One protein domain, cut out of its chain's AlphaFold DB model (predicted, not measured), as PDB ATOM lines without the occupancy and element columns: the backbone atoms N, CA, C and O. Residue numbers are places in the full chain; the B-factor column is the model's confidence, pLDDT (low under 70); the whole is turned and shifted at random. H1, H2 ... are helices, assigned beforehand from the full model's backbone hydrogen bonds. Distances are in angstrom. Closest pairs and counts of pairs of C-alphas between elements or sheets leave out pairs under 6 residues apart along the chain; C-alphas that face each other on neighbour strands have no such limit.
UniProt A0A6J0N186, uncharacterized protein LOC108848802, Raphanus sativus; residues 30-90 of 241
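AT A GLANCE: This is residues 30 to 90 of the 241 residues of the protein "uncharacterized protein LOC108848802" of Raphanus sativus (UniProt A0A6J0N186). The longest helix, H2, pairs with H1 as a helical hairpin, and short H3 folds back from H2's last residues toward H1's first, across the hairpin's wider end. Residues 30 to 44, a stretch with no named element, lengthen that end of a rod spanning 39 by 19 by 18 A. The printed part has 61 residues with three named helices, H1, H2, H3, and no named strand: all helix. It is only just compact, close to loose, with a radius of gyration of the C-alphas of 12.4 A.

IN THESE COORDINATES: Find C-alpha 63 at (11.922, 32.999, 48.204); from there H2, residues 63 to 79, runs 24.6 A. H1, residues 45 to 56, runs 16.3 A. H3, residues 81 to 88, runs 10.0 A to C-alpha 88 at (29.309, 45.598, 47.783).

HOW THE PARTS SIT: Look at Arg 63 and Leu 55, whose C-alphas, 6.4 A apart, are the closest where H2, with residues 63 to 70 alone, touches H1, with residues 51 to 55 alone. This hairpin has a shallow tilt of 26 degrees, opposite ways. H2, with residues 74 to 78 alone, touches H3, closest at the C-alphas of Ala 77 and Gln 84, 5.1 A; this hairpin's tilt, 36 degrees, is only just steep, opposite ways. H1 and H3 are close but not clearly touching, closest at the C-alphas of Val 47 and Leu 88, 6.5 A. In H1, H2 and H3 every O i to N i+4 pair is within hydrogen-bond range.

THE WHOLE: The C-alphas farthest apart, Phe 37 and Glu 61, are 39.7 A apart. The printed part has no cut; the H2 to H3 link is tight, the H1 to H2 link short. No printed residue is under 70 in pLDDT.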
ATOM      1  N   ASP A  30      17.792  53.946  47.934       88.19
ATOM      2  CA  ASP A  30      19.003  54.599  48.429       88.19
ATOM      3  C   ASP A  30      20.227  53.673  48.455       88.19
ATOM      4  O   ASP A  30      21.354  54.164  48.431       88.19
ATOM      5  N   GLN A  31      20.047  52.349  48.563       91.19
ATOM      6  CA  GLN A  31      21.136  51.360  48.626       91.19
ATOM      7  C   GLN A  31      21.683  50.991  47.247       91.19
ATOM      8  O   GLN A  31      22.853  50.637  47.136       91.19
ATOM      9  N   VAL A  32      20.861  51.092  46.207       90.12
ATOM     10  CA  VAL A  32      21.220  50.764  44.816       90.12
ATOM     11  C   VAL A  32      21.604  51.985  43.986       90.12
ATOM     12  O   VAL A  32      22.122  51.849  42.878       90.12
ATOM     13  N   GLY A  33      21.418  53.179  44.544       89.38
ATOM     14  CA  GLY A  33      21.777  54.430  43.904       89.38
ATOM     15  C   GLY A  33      23.277  54.728  43.821       89.38
ATOM     16  O   GLY A  33      24.152  54.021  44.340       89.38
ATOM     17  N   ILE A  34      23.568  55.857  43.176       90.69
ATOM     18  CA  ILE A  34      24.899  56.463  43.160       90.69
ATOM     19  C   ILE A  34      25.085  57.231  44.467       90.69
ATOM     20  O   ILE A  34      24.238  58.030  44.859       90.69
ATOM     21  N   ASN A  35      26.208  57.012  45.145       88.75
ATOM     22  CA  ASN A  35      26.539  57.782  46.333       88.75
ATOM     23  C   ASN A  35      26.902  59.228  45.928       88.75
ATOM     24  O   ASN A  35      27.859  59.403  45.168       88.75
ATOM     25  N   PRO A  36      26.215  60.263  46.452       87.75
ATOM     26  CA  PRO A  36      26.456  61.656  46.063       87.75
ATOM     27  C   PRO A  36      27.868  62.143  46.413       87.75
ATOM     28  O   PRO A  36      28.393  63.031  45.749       87.75
ATOM     29  N   PHE A  37      28.508  61.549  47.424       86.31
ATOM     30  CA  PHE A  37      29.847  61.941  47.865       86.31
ATOM     31  C   PHE A  37      30.961  61.286  47.049       86.31
ATOM     32  O   PHE A  37      32.014  61.889  46.863       86.31
ATOM     33  N   SER A  38      30.769  60.045  46.590       86.69
ATOM     34  CA  SER A  38      31.808  59.312  45.853       86.69
ATOM     35  C   SER A  38      31.577  59.260  44.344       86.69
ATOM     36  O   SER A  38      32.493  58.881  43.617       86.69
ATOM     37  N   GLY A  39      30.365  59.574  43.871       89.19
ATOM     38  CA  GLY A  39      29.955  59.403  42.474       89.19
ATOM     39  C   GLY A  39      29.940  57.942  42.009       89.19
ATOM     40  O   GLY A  39      29.770  57.676  40.822       89.19
ATOM     41  N   ARG A  40      30.139  56.985  42.923       89.69
ATOM     42  CA  ARG A  40      30.186  55.548  42.633       89.69
ATOM     43  C   ARG A  40      28.877  54.875  43.038       89.69
ATOM     44  O   ARG A  40      28.249  55.322  44.003       89.69
ATOM     45  N   PRO A  41      28.477  53.793  42.350       92.69
ATOM     46  CA  PRO A  41      27.342  52.991  42.787       92.69
ATOM     47  C   PRO A  41      27.612  52.433  44.191       92.69
ATOM     48  O   PRO A  41      28.732  52.016  44.499       92.69
ATOM     49  N   ARG A  42      26.602  52.470  45.068       93.06
ATOM     50  CA  ARG A  42      26.736  51.963  46.445       93.06
ATOM     51  C   ARG A  42      26.889  50.445  46.493       93.06
ATOM     52  O   ARG A  42      27.638  49.956  47.339       93.06
ATOM     53  N   ILE A  43      26.227  49.750  45.572       95.44
ATOM     54  CA  ILE A  43      26.384  48.326  45.285       95.44
ATOM     55  C   ILE A  43      26.753  48.204  43.804       95.44
ATOM     56  O   ILE A  43      26.111  48.810  42.949       95.44
ATOM     57  N   ALA A  44      27.805  47.453  43.499       95.50
ATOM     58  CA  ALA A  44      28.266  47.208  42.146       95.50
ATOM     59  C   ALA A  44      27.178  46.485  41.331       95.50
ATOM     60  O   ALA A  44      26.475  45.622  41.868       95.50
ATOM     61  N   PRO A  45      27.047  46.785  40.027       93.81
ATOM     62  CA  PRO A  45      26.021  46.176  39.180       93.81
ATOM     63  C   PRO A  45      26.147  44.647  39.111       93.81
ATOM     64  O   PRO A  45      25.140  43.954  39.025       93.81
ATOM     65  N   GLU A  46      27.371  44.127  39.212       95.94
ATOM     66  CA  GLU A  46      27.680  42.694  39.263       95.94
ATOM     67  C   GLU A  46      27.054  42.028  40.492       95.94
ATOM     68  O   GLU A  46      26.374  41.012  40.376       95.94
ATOM     69  N   VAL A  47      27.210  42.649  41.664       96.69
ATOM     70  CA  VAL A  47      26.636  42.149  42.917       96.69
ATOM     71  C   VAL A  47      25.111  42.189  42.853       96.69
ATOM     72  O   VAL A  47      24.463  41.217  43.227       96.69
ATOM     73  N   LEU A  48      24.521  43.262  42.313       95.88
ATOM     74  CA  LEU A  48      23.068  43.330  42.114       95.88
ATOM     75  C   LEU A  48      22.568  42.233  41.184       95.88
ATOM     76  O   LEU A  48      21.557  41.599  41.478       95.88
ATOM     77  N   GLN A  49      23.281  41.974  40.089       96.12
ATOM     78  CA  GLN A  49      22.912  40.905  39.175       96.12
ATOM     79  C   GLN A  49      22.982  39.534  39.853       96.12
ATOM     80  O   GLN A  49      22.061  38.736  39.695       96.12
ATOM     81  N   GLU A  50      24.005  39.282  40.665       96.56
ATOM     82  CA  GLU A  50      24.103  38.046  41.445       96.56
ATOM     83  C   GLU A  50      22.982  37.915  42.477       96.56
ATOM     84  O   GLU A  50      22.426  36.833  42.659       96.56
ATOM     85  N   MET A  51      22.564  39.014  43.103       96.19
ATOM     86  CA  MET A  51      21.419  39.001  44.015       96.19
ATOM     87  C   MET A  51      20.112  38.695  43.273       96.19
ATOM     88  O   MET A  51      19.308  37.904  43.771       96.19
ATOM     89  N   ARG A  52      19.918  39.236  42.059       95.94
ATOM     90  CA  ARG A  52      18.790  38.855  41.188       95.94
ATOM     91  C   ARG A  52      18.836  37.368  40.860       95.94
ATOM     92  O   ARG A  52      17.840  36.674  41.049       95.94
ATOM     93  N   ASN A  53      19.994  36.868  40.431       96.44
ATOM     94  CA  ASN A  53      20.201  35.458  40.101       96.44
ATOM     95  C   ASN A  53      19.905  34.559  41.313       96.44
ATOM     96  O   ASN A  53      19.228  33.543  41.186       96.44
ATOM     97  N   TYR A  54      20.347  34.962  42.504       96.38
ATOM     98  CA  TYR A  54      20.135  34.232  43.750       96.38
ATOM     99  C   TYR A  54      18.653  34.120  44.133       96.38
ATOM    100  O   TYR A  54      18.211  33.055  44.583       96.38
ATOM    101  N   LEU A  55      17.877  35.193  43.928       95.00
ATOM    102  CA  LEU A  55      16.429  35.192  44.150       95.00
ATOM    103  C   LEU A  55      15.685  34.394  43.070       95.00
ATOM    104  O   LEU A  55      14.782  33.631  43.408       95.00
ATOM    105  N   LEU A  56      16.089  34.506  41.802       93.50
ATOM    106  CA  LEU A  56      15.476  33.779  40.682       93.50
ATOM    107  C   LEU A  56      15.776  32.278  40.697       93.50
ATOM    108  O   LEU A  56      14.942  31.483  40.274       93.50
ATOM    109  N   ALA A  57      16.913  31.863  41.254       92.06
ATOM    110  CA  ALA A  57      17.253  30.455  41.460       92.06
ATOM    111  C   ALA A  57      16.388  29.772  42.545       92.06
ATOM    112  O   ALA A  57      16.740  28.692  43.029       92.06
ATOM    113  N   SER A  58      15.313  30.412  43.018       87.31
ATOM    114  CA  SER A  58      14.458  29.918  44.100       87.31
ATOM    115  C   SER A  58      13.120  29.405  43.632       87.31
ATOM    116  O   SER A  58      12.454  30.037  42.821       87.31
ATOM    117  N   SER A  59      12.676  28.316  44.262       87.94
ATOM    118  CA  SER A  59      11.251  28.015  44.336       87.94
ATOM    119  C   SER A  59      10.524  29.135  45.090       87.94
ATOM    120  O   SER A  59      11.102  29.804  45.952       87.94
ATOM    121  N   LYS A  60       9.237  29.318  44.785       83.56
ATOM    122  CA  LYS A  60       8.374  30.334  45.400       83.56
ATOM    123  C   LYS A  60       8.276  30.185  46.927       83.56
ATOM    124  O   LYS A  60       8.131  31.187  47.619       83.56
ATOM    125  N   GLU A  61       8.384  28.959  47.437       83.44
ATOM    126  CA  GLU A  61       8.293  28.653  48.871       83.44
ATOM    127  C   GLU A  61       9.508  29.178  49.659       83.44
ATOM    128  O   GLU A  61       9.346  29.831  50.690       83.44
ATOM    129  N   ASP A  62      10.717  29.046  49.103       92.00
ATOM    130  CA  ASP A  62      11.969  29.472  49.752       92.00
ATOM    131  C   ASP A  62      12.338  30.941  49.501       92.00
ATOM    132  O   ASP A  62      13.332  31.443  50.045       92.00
ATOM    133  N   ARG A  63      11.581  31.642  48.650       92.94
ATOM    134  CA  ARG A  63      11.922  32.999  48.204       92.94
ATOM    135  C   ARG A  63      12.056  33.964  49.384       92.94
ATOM    136  O   ARG A  63      13.078  34.633  49.500       92.94
ATOM    137  N   HIS A  64      11.095  33.950  50.307       93.25
ATOM    138  CA  HIS A  64      11.077  34.832  51.483       93.25
ATOM    139  C   HIS A  64      12.315  34.661  52.376       93.25
ATOM    140  O   HIS A  64      12.873  35.633  52.887       93.25
ATOM    141  N   VAL A  65      12.798  33.424  52.541       94.88
ATOM    142  CA  VAL A  65      14.010  33.146  53.328       94.88
ATOM    143  C   VAL A  65      15.232  33.766  52.652       94.88
ATOM    144  O   VAL A  65      16.088  34.345  53.321       94.88
ATOM    145  N   ARG A  66      15.325  33.687  51.320       95.44
ATOM    146  CA  ARG A  66      16.440  34.284  50.574       95.44
ATOM    147  C   ARG A  66      16.392  35.798  50.553       95.44
ATOM    148  O   ARG A  66      17.446  36.401  50.729       95.44
ATOM    149  N   GLU A  67      15.213  36.391  50.408       95.88
ATOM    150  CA  GLU A  67      15.021  37.840  50.536       95.88
ATOM    151  C   GLU A  67      15.526  38.322  51.896       95.88
ATOM    152  O   GLU A  67      16.359  39.223  51.964       95.88
ATOM    153  N   HIS A  68      15.134  37.650  52.983       96.38
ATOM    154  CA  HIS A  68      15.607  38.007  54.317       96.38
ATOM    155  C   HIS A  68      17.128  37.846  54.468       96.38
ATOM    156  O   HIS A  68      17.789  38.694  55.067       96.38
ATOM    157  N   ARG A  69      17.718  36.785  53.896       97.00
ATOM    158  CA  ARG A  69      19.181  36.601  53.879       97.00
ATOM    159  C   ARG A  69      19.885  37.713  53.110       97.00
ATOM    160  O   ARG A  69      20.909  38.201  53.578       97.00
ATOM    161  N   VAL A  70      19.332  38.118  51.969       97.06
ATOM    162  CA  VAL A  70      19.833  39.234  51.164       97.06
ATOM    163  C   VAL A  70      19.790  40.531  51.972       97.06
ATOM    164  O   VAL A  70      20.819  41.189  52.116       97.06
ATOM    165  N   ILE A  71      18.640  40.857  52.566       96.88
ATOM    166  CA  ILE A  71      18.457  42.060  53.390       96.88
ATOM    167  C   ILE A  71      19.470  42.088  54.536       96.88
ATOM    168  O   ILE A  71      20.145  43.097  54.753       96.88
ATOM    169  N   PHE A  72      19.591  40.978  55.265       97.50
ATOM    170  CA  PHE A  72      20.489  40.888  56.410       97.50
ATOM    171  C   PHE A  72      21.957  41.005  55.991       97.50
ATOM    172  O   PHE A  72      22.703  41.771  56.595       97.50
ATOM    173  N   SER A  73      22.353  40.309  54.922       97.00
ATOM    174  CA  SER A  73      23.724  40.330  54.409       97.00
ATOM    175  C   SER A  73      24.140  41.717  53.917       97.00
ATOM    176  O   SER A  73      25.232  42.179  54.243       97.00
ATOM    177  N   VAL A  74      23.261  42.426  53.198       96.69
ATOM    178  CA  VAL A  74      23.538  43.809  52.775       96.69
ATOM    179  C   VAL A  74      23.658  44.726  53.983       96.69
ATOM    180  O   VAL A  74      24.616  45.490  54.074       96.69
ATOM    181  N   LYS A  75      22.730  44.629  54.942       96.25
ATOM    182  CA  LYS A  75      22.754  45.450  56.158       96.25
ATOM    183  C   LYS A  75      24.036  45.238  56.970       96.25
ATOM    184  O   LYS A  75      24.607  46.200  57.477       96.25
ATOM    185  N   GLU A  76      24.496  43.995  57.080       96.94
ATOM    186  CA  GLU A  76      25.758  43.650  57.736       96.94
ATOM    187  C   GLU A  76      26.960  44.258  56.998       96.94
ATOM    188  O   GLU A  76      27.819  44.890  57.619       96.94
ATOM    189  N   ALA A  77      26.996  44.149  55.668       96.06
ATOM    190  CA  ALA A  77      28.069  44.717  54.858       96.06
ATOM    191  C   ALA A  77      28.104  46.256  54.895       96.06
ATOM    192  O   ALA A  77      29.181  46.851  54.849       96.06
ATOM    193  N   GLU A  78      26.947  46.913  55.018       94.50
ATOM    194  CA  GLU A  78      26.847  48.370  55.149       94.50
ATOM    195  C   GLU A  78      27.363  48.902  56.491       94.50
ATOM    196  O   GLU A  78      27.799  50.052  56.561       94.50
ATOM    197  N   GLN A  79      27.353  48.082  57.547       95.38
ATOM    198  CA  GLN A  79      27.743  48.505  58.892       95.38
ATOM    199  C   GLN A  79      29.200  48.977  58.964       95.38
ATOM    200  O   GLN A  79      29.525  49.845  59.780       95.38
ATOM    201  N   THR A  80      30.084  48.416  58.128       95.81
ATOM    202  CA  THR A  80      31.509  48.759  58.149       95.81
ATOM    203  C   THR A  80      32.019  49.181  56.771       95.81
ATOM    204  O   THR A  80      31.877  48.425  55.809       95.81
ATOM    205  N   PRO A  81      32.715  50.332  56.647       92.69
ATOM    206  CA  PRO A  81      33.112  50.871  55.343       92.69
ATOM    207  C   PRO A  81      34.096  49.982  54.575       92.69
ATOM    208  O   PRO A  81      34.152  50.058  53.349       92.69
ATOM    209  N   HIS A  82      34.884  49.153  55.265       93.75
ATOM    210  CA  HIS A  82      35.794  48.221  54.597       93.75
ATOM    211  C   HIS A  82      35.019  47.097  53.895       93.75
ATOM    212  O   HIS A  82      35.271  46.838  52.722       93.75
ATOM    213  N   ILE A  83      34.038  46.490  54.571       94.81
ATOM    214  CA  ILE A  83      33.199  45.425  54.007       94.81
ATOM    215  C   ILE A  83      32.355  45.987  52.873       94.81
ATOM    216  O   ILE A  83      32.346  45.423  51.787       94.81
ATOM    217  N   GLN A  84      31.727  47.145  53.082       95.12
ATOM    218  CA  GLN A  84      30.935  47.809  52.053       95.12
ATOM    219  C   GLN A  84      31.736  48.018  50.760       95.12
ATOM    220  O   GLN A  84      31.267  47.689  49.673       95.12
ATOM    221  N   ARG A  85      32.960  48.547  50.861       94.62
ATOM    222  CA  ARG A  85      33.801  48.804  49.684       94.62
ATOM    223  C   ARG A  85      34.242  47.518  49.001       94.62
ATOM    224  O   ARG A  85      34.154  47.429  47.782       94.62
ATOM    225  N   THR A  86      34.696  46.535  49.769       95.06
ATOM    226  CA  THR A  86      35.252  45.304  49.201       95.06
ATOM    227  C   THR A  86      34.164  44.363  48.685       95.06
ATOM    228  O   THR A  86      34.315  43.815  47.603       95.06
ATOM    229  N   MET A  87      33.068  44.173  49.425       95.31
ATOM    230  CA  MET A  87      32.012  43.209  49.084       95.31
ATOM    231  C   MET A  87      30.908  43.805  48.218       95.31
ATOM    232  O   MET A  87      30.500  43.171  47.255       95.31
ATOM    233  N   LEU A  88      30.411  45.004  48.546       95.94
ATOM    234  CA  LEU A  88      29.309  45.598  47.783       95.94
ATOM    235  C   LEU A  88      29.820  46.374  46.573       95.94
ATOM    236  O   LEU A  88      29.216  46.277  45.517       95.94
ATOM    237  N   GLN A  89      30.918  47.125  46.695       95.12
ATOM    238  CA  GLN A  89      31.437  47.960  45.597       95.12
ATOM    239  C   GLN A  89      32.554  47.293  44.787       95.12
ATOM    240  O   GLN A  89      32.976  47.866  43.784       95.12
ATOM    241  N   LEU A  90      33.042  46.125  45.223       95.44
ATOM    242  CA  LEU A  90      34.152  45.391  44.601       95.44
ATOM    243  C   LEU A  90      35.411  46.254  44.394       95.44
ATOM    244  O   LEU A  90      36.174  46.076  43.444       95.44
TER     245      LEU A  90